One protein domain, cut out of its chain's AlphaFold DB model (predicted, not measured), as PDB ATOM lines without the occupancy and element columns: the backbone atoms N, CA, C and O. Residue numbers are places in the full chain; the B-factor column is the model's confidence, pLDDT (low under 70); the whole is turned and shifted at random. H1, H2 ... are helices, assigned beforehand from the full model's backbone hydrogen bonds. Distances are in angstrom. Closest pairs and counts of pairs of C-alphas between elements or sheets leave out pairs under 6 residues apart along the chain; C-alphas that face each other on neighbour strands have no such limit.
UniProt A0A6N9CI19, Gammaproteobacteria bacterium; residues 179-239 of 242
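This is residues 179 to 239 of the 242 residues of a protein of Gammaproteobacteria bacterium (UniProt A0A6N9CI19). H2 and H3 form a helical hairpin, opening somewhat toward the H2-to-H3 link, and the shorter H4 folds back on H3 from the hairpin's other end. The short H1 lies off that same end, touching no helix, and with residues 183 to 187 it adds to the length. The 61 printed residues hold four named helices, in the order H1, H2, H3, H4, and no named strand; the class is all helix. The whole is only just compact, close to loose, with a radius of gyration of the C-alphas of 12.2 A and spans of 41 by 21 by 12 A.

Find C-alpha 179 at (192.955, 76.658, 101.675), where H1, residues 179 to 182, begins. At C-alpha 188, (176.666, 73.238, 100.076), H2 begins and runs through residue 203, 22.8 A long. Next comes H3, residues 210 to 223, 21.1 A. Last, H4, residues 227 to 237, covers 15.2 A and ends at C-alpha 237, (178.603, 63.977, 114.785).

Look first at the hairpin of H2 and H3: they touch, closest at the C-alphas of Leu 191 and Arg 223, 4.1 A apart, and run opposite ways at 37 degrees, only just a steep tilt. H3 and H4, also a hairpin, touch at Leu 222 and Gln 230, their closest C-alphas, 5.1 A apart, with a shallow tilt of 22 degrees, opposite ways. H2 and H4 are close but not clearly touching: their closest C-alphas, of Leu 190 and Gln 230, are 7.0 A apart. H1 is apart from H2, H3 and H4. In H2 and H4 every O i to N i+4 pair is within hydrogen-bond range, in H3 7 of 10; H1 is too short for such a pair, and its 1 pair of O i and N i+3 is not within range.

The C-alphas of Ser 179 and Asp 207, the two farthest apart, are 41.6 A from each other. The printed part has no cut, and no link is long. Check the B-factor column: the model's pLDDT is under 70 at residues 179 to 184, and its mean over the printed part is 89.5.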
ATOM      1  N   SER A 179     193.958  77.646 101.241       51.47
ATOM      2  CA  SER A 179     192.955  76.658 101.675       51.47
ATOM      3  C   SER A 179     192.303  77.026 103.018       51.47
ATOM      4  O   SER A 179     191.166  76.640 103.275       51.47
ATOM      5  N   ARG A 180     192.970  77.845 103.849       43.56
ATOM      6  CA  ARG A 180     192.419  78.386 105.106       43.56
ATOM      7  C   ARG A 180     191.394  79.508 104.897       43.56
ATOM      8  O   ARG A 180     190.559  79.702 105.772       43.56
ATOM      9  N   LEU A 181     191.403  80.199 103.755       47.56
ATOM     10  CA  LEU A 181     190.359  81.169 103.386       47.56
ATOM     11  C   LEU A 181     189.134  80.456 102.789       47.56
ATOM     12  O   LEU A 181     188.004  80.751 103.169       47.56
ATOM     13  N   ILE A 182     189.359  79.407 101.986       52.06
ATOM     14  CA  ILE A 182     188.317  78.445 101.567       52.06
ATOM     15  C   ILE A 182     187.721  77.728 102.790       52.06
ATOM     16  O   ILE A 182     186.543  77.382 102.811       52.06
ATOM     17  N   ALA A 183     188.492  77.592 103.871       54.28
ATOM     18  CA  ALA A 183     188.010  77.047 105.127       54.28
ATOM     19  C   ALA A 183     186.903  77.905 105.792       54.28
ATOM     20  O   ALA A 183     186.223  77.404 106.688       54.28
ATOM     21  N   GLY A 184     186.672  79.155 105.387       62.28
ATOM     22  CA  GLY A 184     185.519  79.939 105.851       62.28
ATOM     23  C   GLY A 184     184.207  79.601 105.134       62.28
ATOM     24  O   GLY A 184     183.137  79.697 105.739       62.28
ATOM     25  N   ALA A 185     184.286  79.175 103.870       76.12
ATOM     26  CA  ALA A 185     183.122  78.946 103.023       76.12
ATOM     27  C   ALA A 185     182.304  77.739 103.501       76.12
ATOM     28  O   ALA A 185     182.849  76.700 103.885       76.12
ATOM     29  N   ALA A 186     180.980  77.890 103.494       83.69
ATOM     30  CA  ALA A 186     180.071  76.804 103.820       83.69
ATOM     31  C   ALA A 186     180.094  75.741 102.716       83.69
ATOM     32  O   ALA A 186     180.094  76.067 101.530       83.69
ATOM     33  N   ASN A 187     180.077  74.472 103.104       88.12
ATOM     34  CA  ASN A 187     179.925  73.353 102.190       88.12
ATOM     35  C   ASN A 187     178.432  73.217 101.812       88.12
ATOM     36  O   ASN A 187     177.623  72.992 102.719       88.12
ATOM     37  N   PRO A 188     178.057  73.337 100.520       89.81
ATOM     38  CA  PRO A 188     176.666  73.238 100.076       89.81
ATOM     39  C   PRO A 188     175.988  71.923 100.461       89.81
ATOM     40  O   PRO A 188     174.875  71.949 100.974       89.81
ATOM     41  N   HIS A 189     176.693  70.798 100.331       91.06
ATOM     42  CA  HIS A 189     176.178  69.491 100.730       91.06
ATOM     43  C   HIS A 189     175.874  69.443 102.233       91.06
ATOM     44  O   HIS A 189     174.817  68.983 102.644       91.06
ATOM     45  N   LEU A 190     176.745  70.008 103.080       93.50
ATOM     46  CA  LEU A 190     176.465  70.080 104.520       93.50
ATOM     47  C   LEU A 190     175.270  70.996 104.839       93.50
ATOM     48  O   LEU A 190     174.571  70.754 105.822       93.50
ATOM     49  N   LEU A 191     174.994  72.015 104.014       94.62
ATOM     50  CA  LEU A 191     173.774  72.813 104.171       94.62
ATOM     51  C   LEU A 191     172.524  71.961 103.940       94.62
ATOM     52  O   LEU A 191     171.575  72.078 104.710       94.62
ATOM     53  N   GLU A 192     172.528  71.126 102.903       96.31
ATOM     54  CA  GLU A 192     171.436  70.195 102.596       96.31
ATOM     55  C   GLU A 192     171.278  69.148 103.701       96.31
ATOM     56  O   GLU A 192     170.173  68.957 104.203       96.31
ATOM     57  N   VAL A 193     172.384  68.569 104.185       96.75
ATOM     58  CA  VAL A 193     172.380  67.629 105.322       96.75
ATOM     59  C   VAL A 193     171.730  68.261 106.551       96.75
ATOM     60  O   VAL A 193     170.879  67.654 107.201       96.75
ATOM     61  N   GLY A 194     172.080  69.511 106.861       97.69
ATOM     62  CA  GLY A 194     171.478  70.232 107.978       97.69
ATOM     63  C   GLY A 194     169.984  70.510 107.796       97.69
ATOM     64  O   GLY A 194     169.238  70.487 108.780       97.69
ATOM     65  N   ARG A 195     169.524  70.758 106.561       98.31
ATOM     66  CA  ARG A 195     168.093  70.912 106.255       98.31
ATOM     67  C   ARG A 195     167.348  69.588 106.380       98.31
ATOM     68  O   ARG A 195     166.342  69.559 107.085       98.31
ATOM     69  N   GLN A 196     167.883  68.500 105.825       98.38
ATOM     70  CA  GLN A 196     167.324  67.157 105.973       98.38
ATOM     71  C   GLN A 196     167.216  66.764 107.452       98.38
ATOM     72  O   GLN A 196     166.140  66.382 107.908       98.38
ATOM     73  N   ALA A 197     168.287  66.941 108.235       98.19
ATOM     74  CA  ALA A 197     168.288  66.664 109.673       98.19
ATOM     75  C   ALA A 197     167.257  67.519 110.431       98.19
ATOM     76  O   ALA A 197     166.583  67.030 111.337       98.19
ATOM     77  N   SER A 198     167.104  68.790 110.046       98.44
ATOM     78  CA  SER A 198     166.091  69.684 110.610       98.44
ATOM     79  C   SER A 198     164.668  69.231 110.290       98.44
ATOM     80  O   SER A 198     163.823  69.225 111.182       98.44
ATOM     81  N   ALA A 199     164.399  68.866 109.036       98.50
ATOM     82  CA  ALA A 199     163.091  68.397 108.592       98.50
ATOM     83  C   ALA A 199     162.728  67.063 109.257       98.50
ATOM     84  O   ALA A 199     161.619  66.909 109.765       98.50
ATOM     85  N   PHE A 200     163.686  66.139 109.344       98.50
ATOM     86  CA  PHE A 200     163.511  64.865 110.033       98.50
ATOM     87  C   PHE A 200     163.233  65.066 111.527       98.50
ATOM     88  O   PHE A 200     162.286  64.495 112.064       98.50
ATOM     89  N   LEU A 201     164.007  65.928 112.199       98.25
ATOM     90  CA  LEU A 201     163.780  66.264 113.605       98.25
ATOM     91  C   LEU A 201     162.421  66.926 113.824       98.25
ATOM     92  O   LEU A 201     161.795  66.671 114.843       98.25
ATOM     93  N   HIS A 202     161.990  67.812 112.926       98.12
ATOM     94  CA  HIS A 202     160.681  68.449 113.031       98.12
ATOM     95  C   HIS A 202     159.559  67.418 112.920       98.12
ATOM     96  O   HIS A 202     158.651  67.429 113.744       98.12
ATOM     97  N   ARG A 203     159.667  66.502 111.953       98.12
ATOM     98  CA  ARG A 203     158.657  65.480 111.689       98.12
ATOM     99  C   ARG A 203     158.536  64.443 112.801       98.12
ATOM    100  O   ARG A 203     157.427  64.111 113.190       98.12
ATOM    101  N   TYR A 204     159.659  63.923 113.283       98.19
ATOM    102  CA  TYR A 204     159.668  62.783 114.202       98.19
ATOM    103  C   TYR A 204     160.114  63.150 115.617       98.19
ATOM    104  O   TYR A 204     160.586  62.291 116.359       98.19
ATOM    105  N   ARG A 205     160.026  64.430 116.003       96.75
ATOM    106  CA  ARG A 205     160.538  64.909 117.297       96.75
ATOM    107  C   ARG A 205     160.084  64.023 118.455       96.75
ATOM    108  O   ARG A 205     160.917  63.641 119.272       96.75
ATOM    109  N   ASP A 206     158.795  63.729 118.513       97.38
ATOM    110  CA  ASP A 206     158.179  63.091 119.676       97.38
ATOM    111  C   ASP A 206     158.384  61.571 119.689       97.38
ATOM    112  O   ASP A 206     158.439  60.969 120.759       97.38
ATOM    113  N   ASP A 207     158.652  60.976 118.525       97.19
ATOM    114  CA  ASP A 207     158.966  59.550 118.378       97.19
ATOM    115  C   ASP A 207     160.438  59.224 118.683       97.19
ATOM    116  O   ASP A 207     160.824  58.061 118.824       97.19
ATOM    117  N   LEU A 208     161.308  60.238 118.731       96.50
ATOM    118  CA  LEU A 208     162.746  60.055 118.887       96.50
ATOM    119  C   LEU A 208     163.182  60.068 120.357       96.50
ATOM    120  O   LEU A 208     162.852  60.960 121.149       96.50
ATOM    121  N   SER A 209     164.074  59.133 120.693       95.00
ATOM    122  CA  SER A 209     164.762  59.129 121.985       95.00
ATOM    123  C   SER A 209     165.511  60.447 122.229       95.00
ATOM    124  O   SER A 209     165.915  61.158 121.303       95.00
ATOM    125  N   GLY A 210     165.732  60.790 123.502       95.12
ATOM    126  CA  GLY A 210     166.423  62.032 123.863       95.12
ATOM    127  C   GLY A 210     167.835  62.145 123.268       95.12
ATOM    128  O   GLY A 210     168.245  63.240 122.885       95.12
ATOM    129  N   SER A 211     168.567  61.031 123.150       93.38
ATOM    130  CA  SER A 211     169.894  60.999 122.517       93.38
ATOM    131  C   SER A 211     169.817  61.285 121.017       93.38
ATOM    132  O   SER A 211     170.507  62.185 120.541       93.38
ATOM    133  N   ARG A 212     168.916  60.607 120.292       95.25
ATOM    134  CA  ARG A 212     168.697  60.820 118.853       95.25
ATOM    135  C   ARG A 212     168.241  62.245 118.547       95.25
ATOM    136  O   ARG A 212     168.763  62.868 117.624       95.25
ATOM    137  N   ARG A 213     167.340  62.805 119.366       96.50
ATOM    138  CA  ARG A 213     166.923  64.214 119.259       96.50
ATOM    139  C   ARG A 213     168.102  65.173 119.370       96.50
ATOM    140  O   ARG A 213     168.249  66.038 118.513       96.50
ATOM    141  N   ARG A 214     168.952  65.018 120.390       96.06
ATOM    142  CA  ARG A 214     170.139  65.873 120.575       96.06
ATOM    143  C   ARG A 214     171.139  65.725 119.430       96.06
ATOM    144  O   ARG A 214     171.669  66.727 118.956       96.06
ATOM    145  N   GLY A 215     171.358  64.501 118.954       95.88
ATOM    146  CA  GLY A 215     172.222  64.250 117.804       95.88
ATOM    147  C   GLY A 215     171.711  64.933 116.530       95.88
ATOM    148  O   GLY A 215     172.478  65.620 115.858       95.88
ATOM    149  N   LEU A 216     170.407  64.860 116.237       96.75
ATOM    150  CA  LEU A 216     169.818  65.593 115.111       96.75
ATOM    151  C   LEU A 216     169.805  67.109 115.311       96.75
ATOM    152  O   LEU A 216     170.006  67.839 114.344       96.75
ATOM    153  N   GLN A 217     169.604  67.606 116.535       97.06
ATOM    154  CA  GLN A 217     169.739  69.036 116.830       97.06
ATOM    155  C   GLN A 217     171.142  69.525 116.467       97.06
ATOM    156  O   GLN A 217     171.265  70.534 115.771       97.06
ATOM    157  N   LEU A 218     172.181  68.777 116.852       96.69
ATOM    158  CA  LEU A 218     173.557  69.058 116.452       96.69
ATOM    159  C   LEU A 218     173.712  69.020 114.923       96.69
ATOM    160  O   LEU A 218     174.213  69.984 114.348       96.69
ATOM    161  N   CYS A 219     173.252  67.958 114.255       96.56
ATOM    162  CA  CYS A 219     173.349  67.833 112.795       96.56
ATOM    163  C   CYS A 219     172.605  68.963 112.065       96.56
ATOM    164  O   CYS A 219     173.085  69.469 111.053       96.56
ATOM    165  N   SER A 220     171.485  69.443 112.612       97.31
ATOM    166  CA  SER A 220     170.711  70.543 112.031       97.31
ATOM    167  C   SER A 220     171.489  71.863 111.980       97.31
ATOM    168  O   SER A 220     171.216  72.696 111.118       97.31
ATOM    169  N   LEU A 221     172.512  72.044 112.830       96.44
ATOM    170  CA  LEU A 221     173.398  73.214 112.787       96.44
ATOM    171  C   LEU A 221     174.240  73.266 111.505       96.44
ATOM    172  O   LEU A 221     174.715  74.343 111.146       96.44
ATOM    173  N   LEU A 222     174.388  72.152 110.776       94.88
ATOM    174  CA  LEU A 222     175.080  72.127 109.483       94.88
ATOM    175  C   LEU A 222     174.401  73.019 108.428       94.88
ATOM    176  O   LEU A 222     175.070  73.457 107.492       94.88
ATOM    177  N   ARG A 223     173.118  73.376 108.616       94.75
ATOM    178  CA  ARG A 223     172.374  74.305 107.742       94.75
ATOM    179  C   ARG A 223     172.857  75.753 107.845       94.75
ATOM    180  O   ARG A 223     172.500  76.586 107.014       94.75
ATOM    181  N   LEU A 224     173.626  76.074 108.886       91.44
ATOM    182  CA  LEU A 224     174.206  77.397 109.065       91.44
ATOM    183  C   LEU A 224     175.359  77.574 108.078       91.44
ATOM    184  O   LEU A 224     176.243  76.725 107.965       91.44
ATOM    185  N   ARG A 225     175.377  78.713 107.379       89.44
ATOM    186  CA  ARG A 225     176.382  79.048 106.357       89.44
ATOM    187  C   ARG A 225     177.715  79.497 106.973       89.44
ATOM    188  O   ARG A 225     178.246  80.543 106.624       89.44
ATOM    189  N   VAL A 226     178.248  78.700 107.900       90.19
ATOM    190  CA  VAL A 226     179.499  78.961 108.623       90.19
ATOM    191  C   VAL A 226     180.413  77.738 108.498       90.19
ATOM    192  O   VAL A 226     180.242  76.750 109.211       90.19
ATOM    193  N   GLY A 227     181.408  77.793 107.605       87.06
ATOM    194  CA  GLY A 227     182.237  76.628 107.258       87.06
ATOM    195  C   GLY A 227     183.036  76.037 108.428       87.06
ATOM    196  O   GLY A 227     183.183  74.817 108.540       87.06
ATOM    197  N   LEU A 228     183.523  76.877 109.351       88.50
ATOM    198  CA  LEU A 228     184.210  76.400 110.559       88.50
ATOM    199  C   LEU A 228     183.267  75.616 111.476       88.50
ATOM    200  O   LEU A 228     183.634  74.534 111.936       88.50
ATOM    201  N   LEU A 229     182.058  76.139 111.697       89.00
ATOM    202  CA  LEU A 229     181.037  75.469 112.496       89.00
ATOM    203  C   LEU A 229     180.672  74.126 111.865       89.00
ATOM    204  O   LEU A 229     180.700  73.113 112.557       89.00
ATOM    205  N   GLN A 230     180.429  74.096 110.552       89.81
ATOM    206  CA  GLN A 230     180.109  72.864 109.833       89.81
ATOM    207  C   GLN A 230     181.178  71.780 110.024       89.81
ATOM    208  O   GLN A 230     180.847  70.632 110.308       89.81
ATOM    209  N   ARG A 231     182.470  72.133 109.947       88.19
ATOM    210  CA  ARG A 231     183.562  71.175 110.193       88.19
ATOM    211  C   ARG A 231     183.574  70.637 111.617       88.19
ATOM    212  O   ARG A 231     183.840  69.452 111.806       88.19
ATOM    213  N   VAL A 232     183.362  71.500 112.610       90.81
ATOM    214  CA  VAL A 232     183.344  71.093 114.022       90.81
ATOM    215  C   VAL A 232     182.155  70.175 114.279       90.81
ATOM    216  O   VAL A 232     182.347  69.062 114.759       90.81
ATOM    217  N   VAL A 233     180.959  70.598 113.867       91.81
ATOM    218  CA  VAL A 233     179.714  69.830 113.988       91.81
ATOM    219  C   VAL A 233     179.849  68.465 113.316       91.81
ATOM    220  O   VAL A 233     179.592  67.455 113.960       91.81
ATOM    221  N   TYR A 234     180.338  68.409 112.074       90.06
ATOM    222  CA  TYR A 234     180.525  67.153 111.344       90.06
ATOM    223  C   TYR A 234     181.501  66.198 112.052       90.06
ATOM    224  O   TYR A 234     181.231  65.004 112.168       90.06
ATOM    225  N   ARG A 235     182.627  66.701 112.586       90.12
ATOM    226  CA  ARG A 235     183.581  65.867 113.346       90.12
ATOM    227  C   ARG A 235     182.995  65.338 114.649       90.12
ATOM    228  O   ARG A 235     183.315  64.212 115.018       90.12
ATOM    229  N   ILE A 236     182.200  66.148 115.349       91.69
ATOM    230  CA  ILE A 236     181.524  65.723 116.578       91.69
ATOM    231  C   ILE A 236     180.476  64.666 116.232       91.69
ATOM    232  O   ILE A 236     180.493  63.596 116.828       91.69
ATOM    233  N   ALA A 237     179.632  64.914 115.226       89.75
ATOM    234  CA  ALA A 237     178.603  63.977 114.785       89.75
ATOM    235  C   ALA A 237     179.193  62.611 114.391       89.75
ATOM    236  O   ALA A 237     178.692  61.585 114.834       89.75
ATOM    237  N   ARG A 238     180.346  62.584 113.703       86.75
ATOM    238  CA  ARG A 238     181.091  61.345 113.386       86.75
ATOM    239  C   ARG A 238     181.606  60.549 114.593       86.75
ATOM    240  O   ARG A 238     182.148  59.465 114.395       86.75
ATOM    241  N   ARG A 239     181.531  61.099 115.805       86.19
ATOM    242  CA  ARG A 239     181.984  60.465 117.053       86.19
ATOM    243  C   ARG A 239     180.851  60.210 118.043       86.19
ATOM    244  O   ARG A 239     181.103  59.560 119.044       86.19
TER     245      ARG A 239